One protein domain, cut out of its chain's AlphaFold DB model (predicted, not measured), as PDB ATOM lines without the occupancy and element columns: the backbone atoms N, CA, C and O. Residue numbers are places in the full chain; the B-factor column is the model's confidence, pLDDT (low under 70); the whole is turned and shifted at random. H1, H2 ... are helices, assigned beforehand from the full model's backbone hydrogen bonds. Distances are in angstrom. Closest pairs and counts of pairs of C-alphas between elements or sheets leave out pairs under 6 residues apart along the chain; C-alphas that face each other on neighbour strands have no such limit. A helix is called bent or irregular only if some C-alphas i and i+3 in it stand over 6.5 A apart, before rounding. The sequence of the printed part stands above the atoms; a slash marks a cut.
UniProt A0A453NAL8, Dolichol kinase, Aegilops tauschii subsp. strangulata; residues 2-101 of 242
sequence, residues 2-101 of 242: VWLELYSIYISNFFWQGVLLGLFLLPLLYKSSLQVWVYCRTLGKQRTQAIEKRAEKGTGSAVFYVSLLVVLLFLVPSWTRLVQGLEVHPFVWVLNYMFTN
ATOM      1  N   VAL A   2     -37.312 -59.417 -17.889       42.03
ATOM      2  CA  VAL A   2     -38.142 -58.215 -18.174       42.03
ATOM      3  C   VAL A   2     -37.619 -56.905 -17.550       42.03
ATOM      4  O   VAL A   2     -37.577 -55.878 -18.216       42.03
ATOM      5  N   TRP A   3     -37.143 -56.926 -16.299       40.72
ATOM      6  CA  TRP A   3     -36.566 -55.737 -15.645       40.72
ATOM      7  C   TRP A   3     -35.249 -55.255 -16.272       40.72
ATOM      8  O   TRP A   3     -35.001 -54.056 -16.304       40.72
ATOM      9  N   LEU A   4     -34.423 -56.167 -16.800       54.59
ATOM     10  CA  LEU A   4     -33.184 -55.811 -17.502       54.59
ATOM     11  C   LEU A   4     -33.481 -55.244 -18.891       54.59
ATOM     12  O   LEU A   4     -32.794 -54.327 -19.328       54.59
ATOM     13  N   GLU A   5     -34.522 -55.741 -19.559       54.31
ATOM     14  CA  GLU A   5     -34.959 -55.205 -20.849       54.31
ATOM     15  C   GLU A   5     -35.579 -53.819 -20.708       54.31
ATOM     16  O   GLU A   5     -35.177 -52.911 -21.428       54.31
ATOM     17  N   LEU A   6     -36.470 -53.608 -19.733       54.34
ATOM     18  CA  LEU A   6     -37.021 -52.281 -19.443       54.34
ATOM     19  C   LEU A   6     -35.912 -51.299 -19.056       54.34
ATOM     20  O   LEU A   6     -35.832 -50.211 -19.621       54.34
ATOM     21  N   TYR A   7     -34.999 -51.697 -18.169       63.91
ATOM     22  CA  TYR A   7     -33.847 -50.874 -17.799       63.91
ATOM     23  C   TYR A   7     -32.951 -50.560 -19.009       63.91
ATOM     24  O   TYR A   7     -32.540 -49.416 -19.189       63.91
ATOM     25  N   SER A   8     -32.725 -51.527 -19.902       60.91
ATOM     26  CA  SER A   8     -31.975 -51.325 -21.147       60.91
ATOM     27  C   SER A   8     -32.687 -50.393 -22.134       60.91
ATOM     28  O   SER A   8     -32.023 -49.608 -22.812       60.91
ATOM     29  N   ILE A   9     -34.017 -50.456 -22.226       62.59
ATOM     30  CA  ILE A   9     -34.826 -49.588 -23.094       62.59
ATOM     31  C   ILE A   9     -34.799 -48.147 -22.571       62.59
ATOM     32  O   ILE A   9     -34.530 -47.217 -23.333       62.59
ATOM     33  N   TYR A  10     -34.990 -47.955 -21.262       64.75
ATOM     34  CA  TYR A  10     -34.878 -46.640 -20.629       64.75
ATOM     35  C   TYR A  10     -33.467 -46.062 -20.776       64.75
ATOM     36  O   TYR A  10     -33.326 -44.889 -21.131       64.75
ATOM     37  N   ILE A  11     -32.423 -46.876 -20.583       65.62
ATOM     38  CA  ILE A  11     -31.042 -46.425 -20.787       65.62
ATOM     39  C   ILE A  11     -30.821 -45.973 -22.228       65.62
ATOM     40  O   ILE A  11     -30.296 -44.878 -22.444       65.62
ATOM     41  N   SER A  12     -31.262 -46.778 -23.197       65.56
ATOM     42  CA  SER A  12     -31.138 -46.484 -24.626       65.56
ATOM     43  C   SER A  12     -31.812 -45.156 -24.989       65.56
ATOM     44  O   SER A  12     -31.171 -44.283 -25.572       65.56
ATOM     45  N   ASN A  13     -33.062 -44.933 -24.574       66.56
ATOM     46  CA  ASN A  13     -33.816 -43.725 -24.934       66.56
ATOM     47  C   ASN A  13     -33.155 -42.429 -24.433       66.56
ATOM     48  O   ASN A  13     -32.976 -41.477 -25.195       66.56
ATOM     49  N   PHE A  14     -32.750 -42.392 -23.166       67.94
ATOM     50  CA  PHE A  14     -32.104 -41.216 -22.573       67.94
ATOM     51  C   PHE A  14     -30.656 -41.028 -23.060       67.94
ATOM     52  O   PHE A  14     -30.194 -39.891 -23.197       67.94
ATOM     53  N   PHE A  15     -29.952 -42.120 -23.381       68.94
ATOM     54  CA  PHE A  15     -28.644 -42.058 -24.032       68.94
ATOM     55  C   PHE A  15     -28.744 -41.361 -25.393       68.94
ATOM     56  O   PHE A  15     -27.989 -40.420 -25.661       68.94
ATOM     57  N   TRP A  16     -29.721 -41.749 -26.216       69.50
ATOM     58  CA  TRP A  16     -29.926 -41.121 -27.518       69.50
ATOM     59  C   TRP A  16     -30.326 -39.664 -27.401       69.50
ATOM     60  O   TRP A  16     -29.770 -38.845 -28.121       69.50
ATOM     61  N   GLN A  17     -31.180 -39.293 -26.447       71.81
ATOM     62  CA  GLN A  17     -31.480 -37.881 -26.191       71.81
ATOM     63  C   GLN A  17     -30.212 -37.062 -25.904       71.81
ATOM     64  O   GLN A  17     -30.054 -35.977 -26.461       71.81
ATOM     65  N   GLY A  18     -29.276 -37.592 -25.113       69.69
ATOM     66  CA  GLY A  18     -27.990 -36.939 -24.842       69.69
ATOM     67  C   GLY A  18     -27.090 -36.811 -26.072       69.69
ATOM     68  O   GLY A  18     -26.538 -35.740 -26.323       69.69
ATOM     69  N   VAL A  19     -26.969 -37.879 -26.866       73.12
ATOM     70  CA  VAL A  19     -26.210 -37.868 -28.131       73.12
ATOM     71  C   VAL A  19     -26.813 -36.871 -29.120       73.12
ATOM     72  O   VAL A  19     -26.083 -36.097 -29.737       73.12
ATOM     73  N   LEU A  20     -28.139 -36.842 -29.236       74.00
ATOM     74  CA  LEU A  20     -28.873 -35.930 -30.109       74.00
ATOM     75  C   LEU A  20     -28.712 -34.476 -29.689       74.00
ATOM     76  O   LEU A  20     -28.410 -33.636 -30.532       74.00
ATOM     77  N   LEU A  21     -28.872 -34.182 -28.399       76.31
ATOM     78  CA  LEU A  21     -28.649 -32.846 -27.853       76.31
ATOM     79  C   LEU A  21     -27.202 -32.403 -28.086       76.31
ATOM     80  O   LEU A  21     -26.976 -31.306 -28.589       76.31
ATOM     81  N   GLY A  22     -26.224 -33.267 -27.803       75.06
ATOM     82  CA  GLY A  22     -24.810 -32.981 -28.048       75.06
ATOM     83  C   GLY A  22     -24.514 -32.682 -29.519       75.06
ATOM     84  O   GLY A  22     -23.879 -31.673 -29.830       75.06
ATOM     85  N   LEU A  23     -25.020 -33.511 -30.434       75.25
ATOM     86  CA  LEU A  23     -24.875 -33.298 -31.875       75.25
ATOM     87  C   LEU A  23     -25.602 -32.030 -32.341       75.25
ATOM     88  O   LEU A  23     -25.057 -31.285 -33.147       75.25
ATOM     89  N   PHE A  24     -26.783 -31.715 -31.813       77.06
ATOM     90  CA  PHE A  24     -27.510 -30.494 -32.174       77.06
ATOM     91  C   PHE A  24     -26.821 -29.213 -31.671       77.06
ATOM     92  O   PHE A  24     -26.910 -28.166 -32.313       77.06
ATOM     93  N   LEU A  25     -26.089 -29.291 -30.557       75.56
ATOM     94  CA  LEU A  25     -25.270 -28.191 -30.037       75.56
ATOM     95  C   LEU A  25     -23.933 -28.040 -30.780       75.56
ATOM     96  O   LEU A  25     -23.330 -26.966 -30.749       75.56
ATOM     97  N   LEU A  26     -23.474 -29.076 -31.483       78.56
ATOM     98  CA  LEU A  26     -22.198 -29.070 -32.196       78.56
ATOM     99  C   LEU A  26     -22.076 -27.949 -33.252       78.56
ATOM    100  O   LEU A  26     -21.051 -27.266 -33.243       78.56
ATOM    101  N   PRO A  27     -23.084 -27.655 -34.101       75.69
ATOM    102  CA  PRO A  27     -23.067 -26.492 -34.989       75.69
ATOM    103  C   PRO A  27     -22.854 -25.156 -34.266       75.69
ATOM    104  O   PRO A  27     -22.171 -24.278 -34.795       75.69
ATOM    105  N   LEU A  28     -23.409 -24.989 -33.059       76.94
ATOM    106  CA  LEU A  28     -23.256 -23.768 -32.258       76.94
ATOM    107  C   LEU A  28     -21.834 -23.653 -31.703       76.94
ATOM    108  O   LEU A  28     -21.217 -22.593 -31.818       76.94
ATOM    109  N   LEU A  29     -21.295 -24.751 -31.166       75.12
ATOM    110  CA  LEU A  29     -19.918 -24.820 -30.663       75.12
ATOM    111  C   LEU A  29     -18.900 -24.606 -31.786       75.12
ATOM    112  O   LEU A  29     -17.936 -23.856 -31.616       75.12
ATOM    113  N   TYR A  30     -19.142 -25.200 -32.954       77.38
ATOM    114  CA  TYR A  30     -18.303 -25.024 -34.132       77.38
ATOM    115  C   TYR A  30     -18.339 -23.578 -34.639       77.38
ATOM    116  O   TYR A  30     -17.287 -22.974 -34.853       77.38
ATOM    117  N   LYS A  31     -19.531 -22.975 -34.753       78.56
ATOM    118  CA  LYS A  31     -19.686 -21.573 -35.170       78.56
ATOM    119  C   LYS A  31     -19.035 -20.605 -34.177       78.56
ATOM    120  O   LYS A  31     -18.357 -19.678 -34.606       78.56
ATOM    121  N   SER A  32     -19.199 -20.835 -32.876       73.19
ATOM    122  CA  SER A  32     -18.560 -20.032 -31.828       73.19
ATOM    123  C   SER A  32     -17.032 -20.149 -31.886       73.19
ATOM    124  O   SER A  32     -16.337 -19.135 -31.892       73.19
ATOM    125  N   SER A  33     -16.505 -21.366 -32.051       75.62
ATOM    126  CA  SER A  33     -15.062 -21.612 -32.177       75.62
ATOM    127  C   SER A  33     -14.472 -20.958 -33.427       75.62
ATOM    128  O   SER A  33     -13.413 -20.337 -33.359       75.62
ATOM    129  N   LEU A  34     -15.181 -21.023 -34.559       74.88
ATOM    130  CA  LEU A  34     -14.809 -20.309 -35.781       74.88
ATOM    131  C   LEU A  34     -14.814 -18.790 -35.584       74.88
ATOM    132  O   LEU A  34     -13.894 -18.121 -36.042       74.88
ATOM    133  N   GLN A  35     -15.819 -18.235 -34.902       77.94
ATOM    134  CA  GLN A  35     -15.898 -16.797 -34.629       77.94
ATOM    135  C   GLN A  35     -14.753 -16.320 -33.734       77.94
ATOM    136  O   GLN A  35     -14.135 -15.303 -34.043       77.94
ATOM    137  N   VAL A  36     -14.427 -17.064 -32.675       75.00
ATOM    138  CA  VAL A  36     -13.275 -16.780 -31.805       75.00
ATOM    139  C   VAL A  36     -11.968 -16.880 -32.591       75.00
ATOM    140  O   VAL A  36     -11.109 -16.009 -32.476       75.00
ATOM    141  N   TRP A  37     -11.833 -17.892 -33.450       72.44
ATOM    142  CA  TRP A  37     -10.654 -18.071 -34.294       72.44
ATOM    143  C   TRP A  37     -10.470 -16.923 -35.299       72.44
ATOM    144  O   TRP A  37      -9.381 -16.352 -35.398       72.44
ATOM    145  N   VAL A  38     -11.543 -16.526 -35.992       73.00
ATOM    146  CA  VAL A  38     -11.542 -15.371 -36.902       73.00
ATOM    147  C   VAL A  38     -11.235 -14.088 -36.132       73.00
ATOM    148  O   VAL A  38     -10.405 -13.305 -36.588       73.00
ATOM    149  N   TYR A  39     -11.818 -13.887 -34.949       73.44
ATOM    150  CA  TYR A  39     -11.555 -12.727 -34.095       73.44
ATOM    151  C   TYR A  39     -10.080 -12.635 -33.666       73.44
ATOM    152  O   TYR A  39      -9.431 -11.619 -33.920       73.44
ATOM    153  N   CYS A  40      -9.509 -13.716 -33.120       68.00
ATOM    154  CA  CYS A  40      -8.092 -13.783 -32.743       68.00
ATOM    155  C   CYS A  40      -7.158 -13.523 -33.934       68.00
ATOM    156  O   CYS A  40      -6.135 -12.855 -33.791       68.00
ATOM    157  N   ARG A  41      -7.515 -14.004 -35.129       66.69
ATOM    158  CA  ARG A  41      -6.728 -13.792 -36.352       66.69
ATOM    159  C   ARG A  41      -6.868 -12.381 -36.919       66.69
ATOM    160  O   ARG A  41      -5.893 -11.845 -37.441       66.69
ATOM    161  N   THR A  42      -8.040 -11.758 -36.784       64.38
ATOM    162  CA  THR A  42      -8.254 -10.349 -37.170       64.38
ATOM    163  C   THR A  42      -7.319  -9.429 -36.371       64.38
ATOM    164  O   THR A  42      -6.856  -8.419 -36.897       64.38
ATOM    165  N   LEU A  43      -6.945  -9.841 -35.153       63.78
ATOM    166  CA  LEU A  43      -5.911  -9.203 -34.331       63.78
ATOM    167  C   LEU A  43      -4.461  -9.471 -34.805       63.78
ATOM    168  O   LEU A  43      -3.579  -8.657 -34.547       63.78
ATOM    169  N   GLY A  44      -4.198 -10.595 -35.484       60.62
ATOM    170  CA  GLY A  44      -2.850 -11.100 -35.814       60.62
ATOM    171  C   GLY A  44      -2.228 -10.625 -37.139       60.62
ATOM    172  O   GLY A  44      -1.025 -10.773 -37.327       60.62
ATOM    173  N   LYS A  45      -3.009  -9.984 -38.015       59.69
ATOM    174  CA  LYS A  45      -2.584  -9.300 -39.257       59.69
ATOM    175  C   LYS A  45      -2.065 -10.167 -40.429       59.69
ATOM    176  O   LYS A  45      -1.438 -11.208 -40.296       59.69
ATOM    177  N   GLN A  46      -2.388  -9.626 -41.610       63.69
ATOM    178  CA  GLN A  46      -2.153 -10.033 -43.002       63.69
ATOM    179  C   GLN A  46      -0.796 -10.680 -43.328       63.69
ATOM    180  O   GLN A  46       0.233 -10.090 -42.999       63.69
ATOM    181  N   ARG A  47      -0.834 -11.752 -44.153       55.12
ATOM    182  CA  ARG A  47      -0.034 -11.999 -45.393       55.12
ATOM    183  C   ARG A  47       0.179 -13.515 -45.600       55.12
ATOM    184  O   ARG A  47       1.095 -14.064 -45.010       55.12
ATOM    185  N   THR A  48      -0.587 -14.216 -46.451       54.84
ATOM    186  CA  THR A  48      -0.213 -14.715 -47.811       54.84
ATOM    187  C   THR A  48      -1.330 -15.602 -48.408       54.84
ATOM    188  O   THR A  48      -1.573 -16.719 -47.970       54.84
ATOM    189  N   GLN A  49      -1.980 -15.166 -49.493       59.78
ATOM    190  CA  GLN A  49      -3.335 -15.613 -49.882       59.78
ATOM    191  C   GLN A  49      -3.531 -17.015 -50.522       59.78
ATOM    192  O   GLN A  49      -4.658 -17.335 -50.902       59.78
ATOM    193  N   ALA A  50      -2.521 -17.885 -50.622       55.72
ATOM    194  CA  ALA A  50      -2.683 -19.216 -51.247       55.72
ATOM    195  C   ALA A  50      -2.302 -20.394 -50.332       55.72
ATOM    196  O   ALA A  50      -3.086 -21.334 -50.186       55.72
ATOM    197  N   ILE A  51      -1.147 -20.325 -49.659       59.22
ATOM    198  CA  ILE A  51      -0.728 -21.319 -48.650       59.22
ATOM    199  C   ILE A  51      -1.649 -21.243 -47.424       59.22
ATOM    200  O   ILE A  51      -2.056 -22.265 -46.870       59.22
ATOM    201  N   GLU A  52      -2.069 -20.028 -47.073       61.25
ATOM    202  CA  GLU A  52      -2.948 -19.754 -45.941       61.25
ATOM    203  C   GLU A  52      -4.350 -20.351 -46.142       61.25
ATOM    204  O   GLU A  52      -4.872 -20.951 -45.215       61.25
ATOM    205  N   LYS A  53      -4.911 -20.334 -47.364       60.62
ATOM    206  CA  LYS A  53      -6.236 -20.928 -47.652       60.62
ATOM    207  C   LYS A  53      -6.277 -22.450 -47.466       60.62
ATOM    208  O   LYS A  53      -7.302 -22.996 -47.059       60.62
ATOM    209  N   ARG A  54      -5.185 -23.163 -47.775       61.22
ATOM    210  CA  ARG A  54      -5.106 -24.624 -47.578       61.22
ATOM    211  C   ARG A  54      -4.902 -24.974 -46.103       61.22
ATOM    212  O   ARG A  54      -5.556 -25.891 -45.609       61.22
ATOM    213  N   ALA A  55      -4.049 -24.223 -45.407       63.41
ATOM    214  CA  ALA A  55      -3.852 -24.349 -43.963       63.41
ATOM    215  C   ALA A  55      -5.123 -23.980 -43.168       63.41
ATOM    216  O   ALA A  55      -5.435 -24.617 -42.166       63.41
ATOM    217  N   GLU A  56      -5.902 -23.016 -43.657       65.44
ATOM    218  CA  GLU A  56      -7.197 -22.580 -43.118       65.44
ATOM    219  C   GLU A  56      -8.271 -23.663 -43.241       65.44
ATOM    220  O   GLU A  56      -8.928 -23.978 -42.249       65.44
ATOM    221  N   LYS A  57      -8.383 -24.323 -44.403       67.06
ATOM    222  CA  LYS A  57      -9.274 -25.488 -44.557       67.06
ATOM    223  C   LYS A  57      -8.886 -26.645 -43.629       67.06
ATOM    224  O   LYS A  57      -9.763 -27.285 -43.053       67.06
ATOM    225  N   GLY A  58      -7.585 -26.899 -43.460       72.81
ATOM    226  CA  GLY A  58      -7.084 -27.926 -42.539       72.81
ATOM    227  C   GLY A  58      -7.351 -27.593 -41.067       72.81
ATOM    228  O   GLY A  58      -7.794 -28.452 -40.311       72.81
ATOM    229  N   THR A  59      -7.153 -26.334 -40.675       74.62
ATOM    230  CA  THR A  59      -7.364 -25.868 -39.295       74.62
ATOM    231  C   THR A  59      -8.845 -25.857 -38.924       74.62
ATOM    232  O   THR A  59      -9.203 -26.359 -37.864       74.62
ATOM    233  N   GLY A  60      -9.727 -25.362 -39.802       74.56
ATOM    234  CA  GLY A  60     -11.178 -25.393 -39.569       74.56
ATOM    235  C   GLY A  60     -11.717 -26.820 -39.440       74.56
ATOM    236  O   GLY A  60     -12.502 -27.116 -38.542       74.56
ATOM    237  N   SER A  61     -11.208 -27.736 -40.266       78.25
ATOM    238  CA  SER A  61     -11.514 -29.162 -40.153       78.25
ATOM    239  C   SER A  61     -11.037 -29.776 -38.832       78.25
ATOM    240  O   SER A  61     -11.800 -30.467 -38.155       78.25
ATOM    241  N   ALA A  62      -9.810 -29.466 -38.404       80.25
ATOM    242  CA  ALA A  62      -9.299 -29.918 -37.113       80.25
ATOM    243  C   ALA A  62     -10.169 -29.406 -35.952       80.25
ATOM    244  O   ALA A  62     -10.519 -30.184 -35.068       80.25
ATOM    245  N   VAL A  63     -10.592 -28.137 -35.986       82.44
ATOM    246  CA  VAL A  63     -11.507 -27.558 -34.986       82.44
ATOM    247  C   VAL A  63     -12.848 -28.294 -34.969       82.44
ATOM    248  O   VAL A  63     -13.363 -28.576 -33.886       82.44
ATOM    249  N   PHE A  64     -13.393 -28.663 -36.133       82.69
ATOM    250  CA  PHE A  64     -14.620 -29.455 -36.224       82.69
ATOM    251  C   PHE A  64     -14.458 -30.834 -35.574       82.69
ATOM    252  O   PHE A  64     -15.242 -31.190 -34.695       82.69
ATOM    253  N   TYR A  65     -13.426 -31.595 -35.953       83.00
ATOM    254  CA  TYR A  65     -13.203 -32.939 -35.411       83.00
ATOM    255  C   TYR A  65     -12.876 -32.926 -33.917       83.00
ATOM    256  O   TYR A  65     -13.361 -33.788 -33.184       83.00
ATOM    257  N   VAL A  66     -12.112 -31.939 -33.444       84.88
ATOM    258  CA  VAL A  66     -11.842 -31.756 -32.011       84.88
ATOM    259  C   VAL A  66     -13.133 -31.414 -31.269       84.88
ATOM    260  O   VAL A  66     -13.419 -32.036 -30.252       84.88
ATOM    261  N   SER A  67     -13.954 -30.503 -31.795       82.81
ATOM    262  CA  SER A  67     -15.261 -30.173 -31.203       82.81
ATOM    263  C   SER A  67     -16.190 -31.390 -31.155       82.81
ATOM    264  O   SER A  67     -16.837 -31.632 -30.139       82.81
ATOM    265  N   LEU A  68     -16.212 -32.200 -32.218       83.94
ATOM    266  CA  LEU A  68     -16.958 -33.458 -32.272       83.94
ATOM    267  C   LEU A  68     -16.486 -34.447 -31.215       83.94
ATOM    268  O   LEU A  68     -17.302 -35.007 -30.486       83.94
ATOM    269  N   LEU A  69     -15.176 -34.623 -31.085       86.12
ATOM    270  CA  LEU A  69     -14.588 -35.501 -30.084       86.12
ATOM    271  C   LEU A  69     -14.887 -35.003 -28.664       86.12
ATOM    272  O   LEU A  69     -15.224 -35.808 -27.801       86.12
ATOM    273  N   VAL A  70     -14.860 -33.687 -28.429       85.38
ATOM    274  CA  VAL A  70     -15.234 -33.093 -27.136       85.38
ATOM    275  C   VAL A  70     -16.699 -33.374 -26.800       85.38
ATOM    276  O   VAL A  70     -17.012 -33.797 -25.687       85.38
ATOM    277  N   VAL A  71     -17.604 -33.199 -27.763       83.19
ATOM    278  CA  VAL A  71     -19.025 -33.507 -27.567       83.19
ATOM    279  C   VAL A  71     -19.228 -34.989 -27.242       83.19
ATOM    280  O   VAL A  71     -19.914 -35.313 -26.271       83.19
ATOM    281  N   LEU A  72     -18.598 -35.889 -28.001       81.94
ATOM    282  CA  LEU A  72     -18.768 -37.333 -27.831       81.94
ATOM    283  C   LEU A  72     -18.125 -37.871 -26.543       81.94
ATOM    284  O   LEU A  72     -18.710 -38.745 -25.913       81.94
ATOM    285  N   LEU A  73     -16.956 -37.367 -26.138       82.75
ATOM    286  CA  LEU A  73     -16.219 -37.885 -24.976       82.75
ATOM    287  C   LEU A  73     -16.513 -37.156 -23.662       82.75
ATOM    288  O   LEU A  73     -16.255 -37.714 -22.600       82.75
ATOM    289  N   PHE A  74     -17.035 -35.928 -23.702       81.75
ATOM    290  CA  PHE A  74     -17.281 -35.150 -22.484       81.75
ATOM    291  C   PHE A  74     -18.750 -34.781 -22.310       81.75
ATOM    292  O   PHE A  74     -19.304 -35.068 -21.249       81.75
ATOM    293  N   LEU A  75     -19.420 -34.208 -23.317       80.56
ATOM    294  CA  LEU A  75     -20.825 -33.799 -23.152       80.56
ATOM    295  C   LEU A  75     -21.757 -35.009 -23.017       80.56
ATOM    296  O   LEU A  75     -22.576 -35.043 -22.100       80.56
ATOM    297  N   VAL A  76     -21.610 -36.018 -23.880       79.50
ATOM    298  CA  VAL A  76     -22.463 -37.220 -23.845       79.50
ATOM    299  C   VAL A  76     -22.293 -38.013 -22.533       79.50
ATOM    300  O   VAL A  76     -23.304 -38.330 -21.896       79.50
ATOM    301  N   PRO A  77     -21.069 -38.294 -22.042       79.31
ATOM    302  CA  PRO A  77     -20.881 -38.969 -20.757       79.31
ATOM    303  C   PRO A  77     -21.322 -38.124 -19.558       79.31
ATOM    304  O   PRO A  77     -21.848 -38.661 -18.588       79.31
ATOM    305  N   SER A  78     -21.163 -36.799 -19.622       79.81
ATOM    306  CA  SER A  78     -21.630 -35.911 -18.546       79.81
ATOM    307  C   SER A  78     -23.155 -35.878 -18.462       79.81
ATOM    308  O   SER A  78     -23.709 -35.945 -17.368       79.81
ATOM    309  N   TRP A  79     -23.841 -35.837 -19.608       76.19
ATOM    310  CA  TRP A  79     -25.302 -35.886 -19.666       76.19
ATOM    311  C   TRP A  79     -25.854 -37.213 -19.140       76.19
ATOM    312  O   TRP A  79     -26.757 -37.232 -18.308       76.19
ATOM    313  N   THR A  80     -25.280 -38.331 -19.582       72.25
ATOM    314  CA  THR A  80     -25.694 -39.670 -19.128       72.25
ATOM    315  C   THR A  80     -25.434 -39.881 -17.641       72.25
ATOM    316  O   THR A  80     -26.300 -40.409 -16.947       72.25
ATOM    317  N   ARG A  81     -24.311 -39.384 -17.112       76.50
ATOM    318  CA  ARG A  81     -24.060 -39.382 -15.667       76.50
ATOM    319  C   ARG A  81     -25.103 -38.560 -14.905       76.50
ATOM    320  O   ARG A  81     -25.588 -39.020 -13.880       76.50
ATOM    321  N   LEU A  82     -25.459 -37.374 -15.404       77.31
ATOM    322  CA  LEU A  82     -26.418 -36.478 -14.748       77.31
ATOM    323  C   LEU A  82     -27.837 -37.061 -14.733       77.31
ATOM    324  O   LEU A  82     -28.516 -36.990 -13.714       77.31
ATOM    325  N   VAL A  83     -28.275 -37.645 -15.849       70.06
ATOM    326  CA  VAL A  83     -29.647 -38.151 -16.004       70.06
ATOM    327  C   VAL A  83     -29.818 -39.563 -15.434       70.06
ATOM    328  O   VAL A  83     -30.884 -39.878 -14.914       70.06
ATOM    329  N   GLN A  84     -28.799 -40.422 -15.532       65.94
ATOM    330  CA  GLN A  84     -28.927 -41.856 -15.233       65.94
ATOM    331  C   GLN A  84     -28.043 -42.337 -14.074       65.94
ATOM    332  O   GLN A  84     -28.174 -43.487 -13.663       65.94
ATOM    333  N   GLY A  85     -27.120 -41.511 -13.567       65.75
ATOM    334  CA  GLY A  85     -26.166 -41.923 -12.529       65.75
ATOM    335  C   GLY A  85     -25.183 -43.012 -12.980       65.75
ATOM    336  O   GLY A  85     -24.519 -43.620 -12.148       65.75
ATOM    337  N   LEU A  86     -25.093 -43.284 -14.287       63.81
ATOM    338  CA  LEU A  86     -24.183 -44.284 -14.838       63.81
ATOM    339  C   LEU A  86     -22.732 -43.830 -14.644       63.81
ATOM    340  O   LEU A  86     -22.296 -42.816 -15.194       63.81
ATOM    341  N   GLU A  87     -21.972 -44.601 -13.868       65.38
ATOM    342  CA  GLU A  87     -20.539 -44.355 -13.667       65.38
ATOM    343  C   GLU A  87     -19.697 -44.802 -14.872       65.38
ATOM    344  O   GLU A  87     -18.595 -44.297 -15.096       65.38
ATOM    345  N   VAL A  88     -20.235 -45.717 -15.684       71.56
ATOM    346  CA  VAL A  88     -19.553 -46.295 -16.845       71.56
ATOM    347  C   VAL A  88     -19.767 -45.426 -18.083       71.56
ATOM    348  O   VAL A  88     -20.865 -44.940 -18.345       71.56
ATOM    349  N   HIS A  89     -18.713 -45.264 -18.887       77.06
ATOM    350  CA  HIS A  89     -18.783 -44.521 -20.141       77.06
ATOM    351  C   HIS A  89     -19.838 -45.133 -21.091       77.06
ATOM    352  O   HIS A  89     -19.797 -46.343 -21.335       77.06
ATOM    353  N   PRO A  90     -20.737 -44.337 -21.700       74.75
ATOM    354  CA  PRO A  90     -21.866 -44.865 -22.469       74.75
ATOM    355  C   PRO A  90     -21.468 -45.774 -23.632       74.75
ATOM    356  O   PRO A  90     -22.073 -46.817 -23.844       74.75
ATOM    357  N   PHE A  91     -20.395 -45.437 -24.351       76.75
ATOM    358  CA  PHE A  91     -19.893 -46.275 -25.444       76.75
ATOM    359  C   PHE A  91     -19.363 -47.625 -24.948       76.75
ATOM    360  O   PHE A  91     -19.534 -48.636 -25.621       76.75
ATOM    361  N   VAL A  92     -18.757 -47.659 -23.756       79.19
ATOM    362  CA  VAL A  92     -18.294 -48.910 -23.136       79.19
ATOM    363  C   VAL A  92     -19.493 -49.754 -22.719       79.19
ATOM    364  O   VAL A  92     -19.492 -50.961 -22.935       79.19
ATOM    365  N   TRP A  93     -20.548 -49.122 -22.198       79.31
ATOM    366  CA  TRP A  93     -21.807 -49.804 -21.914       79.31
ATOM    367  C   TRP A  93     -22.426 -50.410 -23.180       79.31
ATOM    368  O   TRP A  93     -22.794 -51.580 -23.158       79.31
ATOM    369  N   VAL A  94     -22.459 -49.672 -24.299       76.25
ATOM    370  CA  VAL A  94     -22.944 -50.190 -25.591       76.25
ATOM    371  C   VAL A  94     -22.134 -51.407 -26.044       76.25
ATOM    372  O   VAL A  94     -22.720 -52.426 -26.400       76.25
ATOM    373  N   LEU A  95     -20.801 -51.329 -26.012       78.38
ATOM    374  CA  LEU A  95     -19.943 -52.445 -26.421       78.38
ATOM    375  C   LEU A  95     -20.141 -53.660 -25.510       78.38
ATOM    376  O   LEU A  95     -20.326 -54.771 -25.998       78.38
ATOM    377  N   ASN A  96     -20.198 -53.456 -24.195       80.12
ATOM    378  CA  ASN A  96     -20.484 -54.538 -23.259       80.12
ATOM    379  C   ASN A  96     -21.868 -55.145 -23.515       80.12
ATOM    380  O   ASN A  96     -22.004 -56.365 -23.525       80.12
ATOM    381  N   TYR A  97     -22.881 -54.327 -23.796       76.12
ATOM    382  CA  TYR A  97     -24.220 -54.793 -24.153       76.12
ATOM    383  C   TYR A  97     -24.245 -55.580 -25.476       76.12
ATOM    384  O   TYR A  97     -25.036 -56.512 -25.622       76.12
ATOM    385  N   MET A  98     -23.371 -55.242 -26.429       76.94
ATOM    386  CA  MET A  98     -23.210 -55.982 -27.683       76.94
ATOM    387  C   MET A  98     -22.531 -57.342 -27.489       76.94
ATOM    388  O   MET A  98     -22.954 -58.316 -28.104       76.94
ATOM    389  N   PHE A  99     -21.487 -57.412 -26.657       77.62
ATOM    390  CA  PHE A  99     -20.626 -58.596 -26.548       77.62
ATOM    391  C   PHE A  99     -20.966 -59.538 -25.383       77.62
ATOM    392  O   PHE A  99     -20.502 -60.676 -25.371       77.62
ATOM    393  N   THR A 100     -21.775 -59.117 -24.411       75.62
ATOM    394  CA  THR A 100     -22.115 -59.968 -23.258       75.62
ATOM    395  C   THR A 100     -23.209 -60.976 -23.628       75.62
ATOM    396  O   THR A 100     -24.352 -60.579 -23.850       75.62
ATOM    397  N   ASN A 101     -22.872 -62.275 -23.655       58.03
ATOM    398  CA  ASN A 101     -23.796 -63.424 -23.767       58.03
ATOM    399  C   ASN A 101     -24.897 -63.262 -24.836       58.03
ATOM    400  O   ASN A 101     -26.081 -63.376 -24.527       58.03
TER     401      ASN A 101
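Overview. This is residues 2 to 101 of the 242 residues of the protein "Dolichol kinase" of Aegilops tauschii subsp. strangulata (UniProt A0A453NAL8). A long helical hairpin, bent H1 out and H2 back, with short H3 after H2 near the H1a arm, the C-alphas of Phe 15 and Pro 90 being 7.5 A apart. The printed part has 100 residues, three named helices, all helix. It is only just extended, close to loose: radius of gyration of the C-alphas 19.2 A, spans 65 by 24 by 18 A.

Along the chain. H1, residues 2 to 44 from C-alpha 2 (-38.142, -58.215, -18.174), is by hydrogen bonds one helix but bent, C-alphas 24 and 27 being 6.6 A apart; arm H1a ends at residue 24, H1b begins at 27. H2, residues 51 to 84, is 48.3 A. H3, residues 90 to 99, ends at (-20.626, -58.596, -26.548).

Arrangement. H1b and H2, a hairpin, touch, closest C-alphas Tyr 30 and Phe 64, 6.1 A. H2 touches H1a, closest C-alphas Gly 18 and Val 76, 5.6 A. H3 only just touches H2, 3 C-alpha pairs within 8 A. Every O i to N i+4 pair is within hydrogen-bond range in H1a, H1b and H3, 28 of 30 in H2.

Size, cuts and confidence. The printed part has no cut; 39 residues are under pLDDT 70.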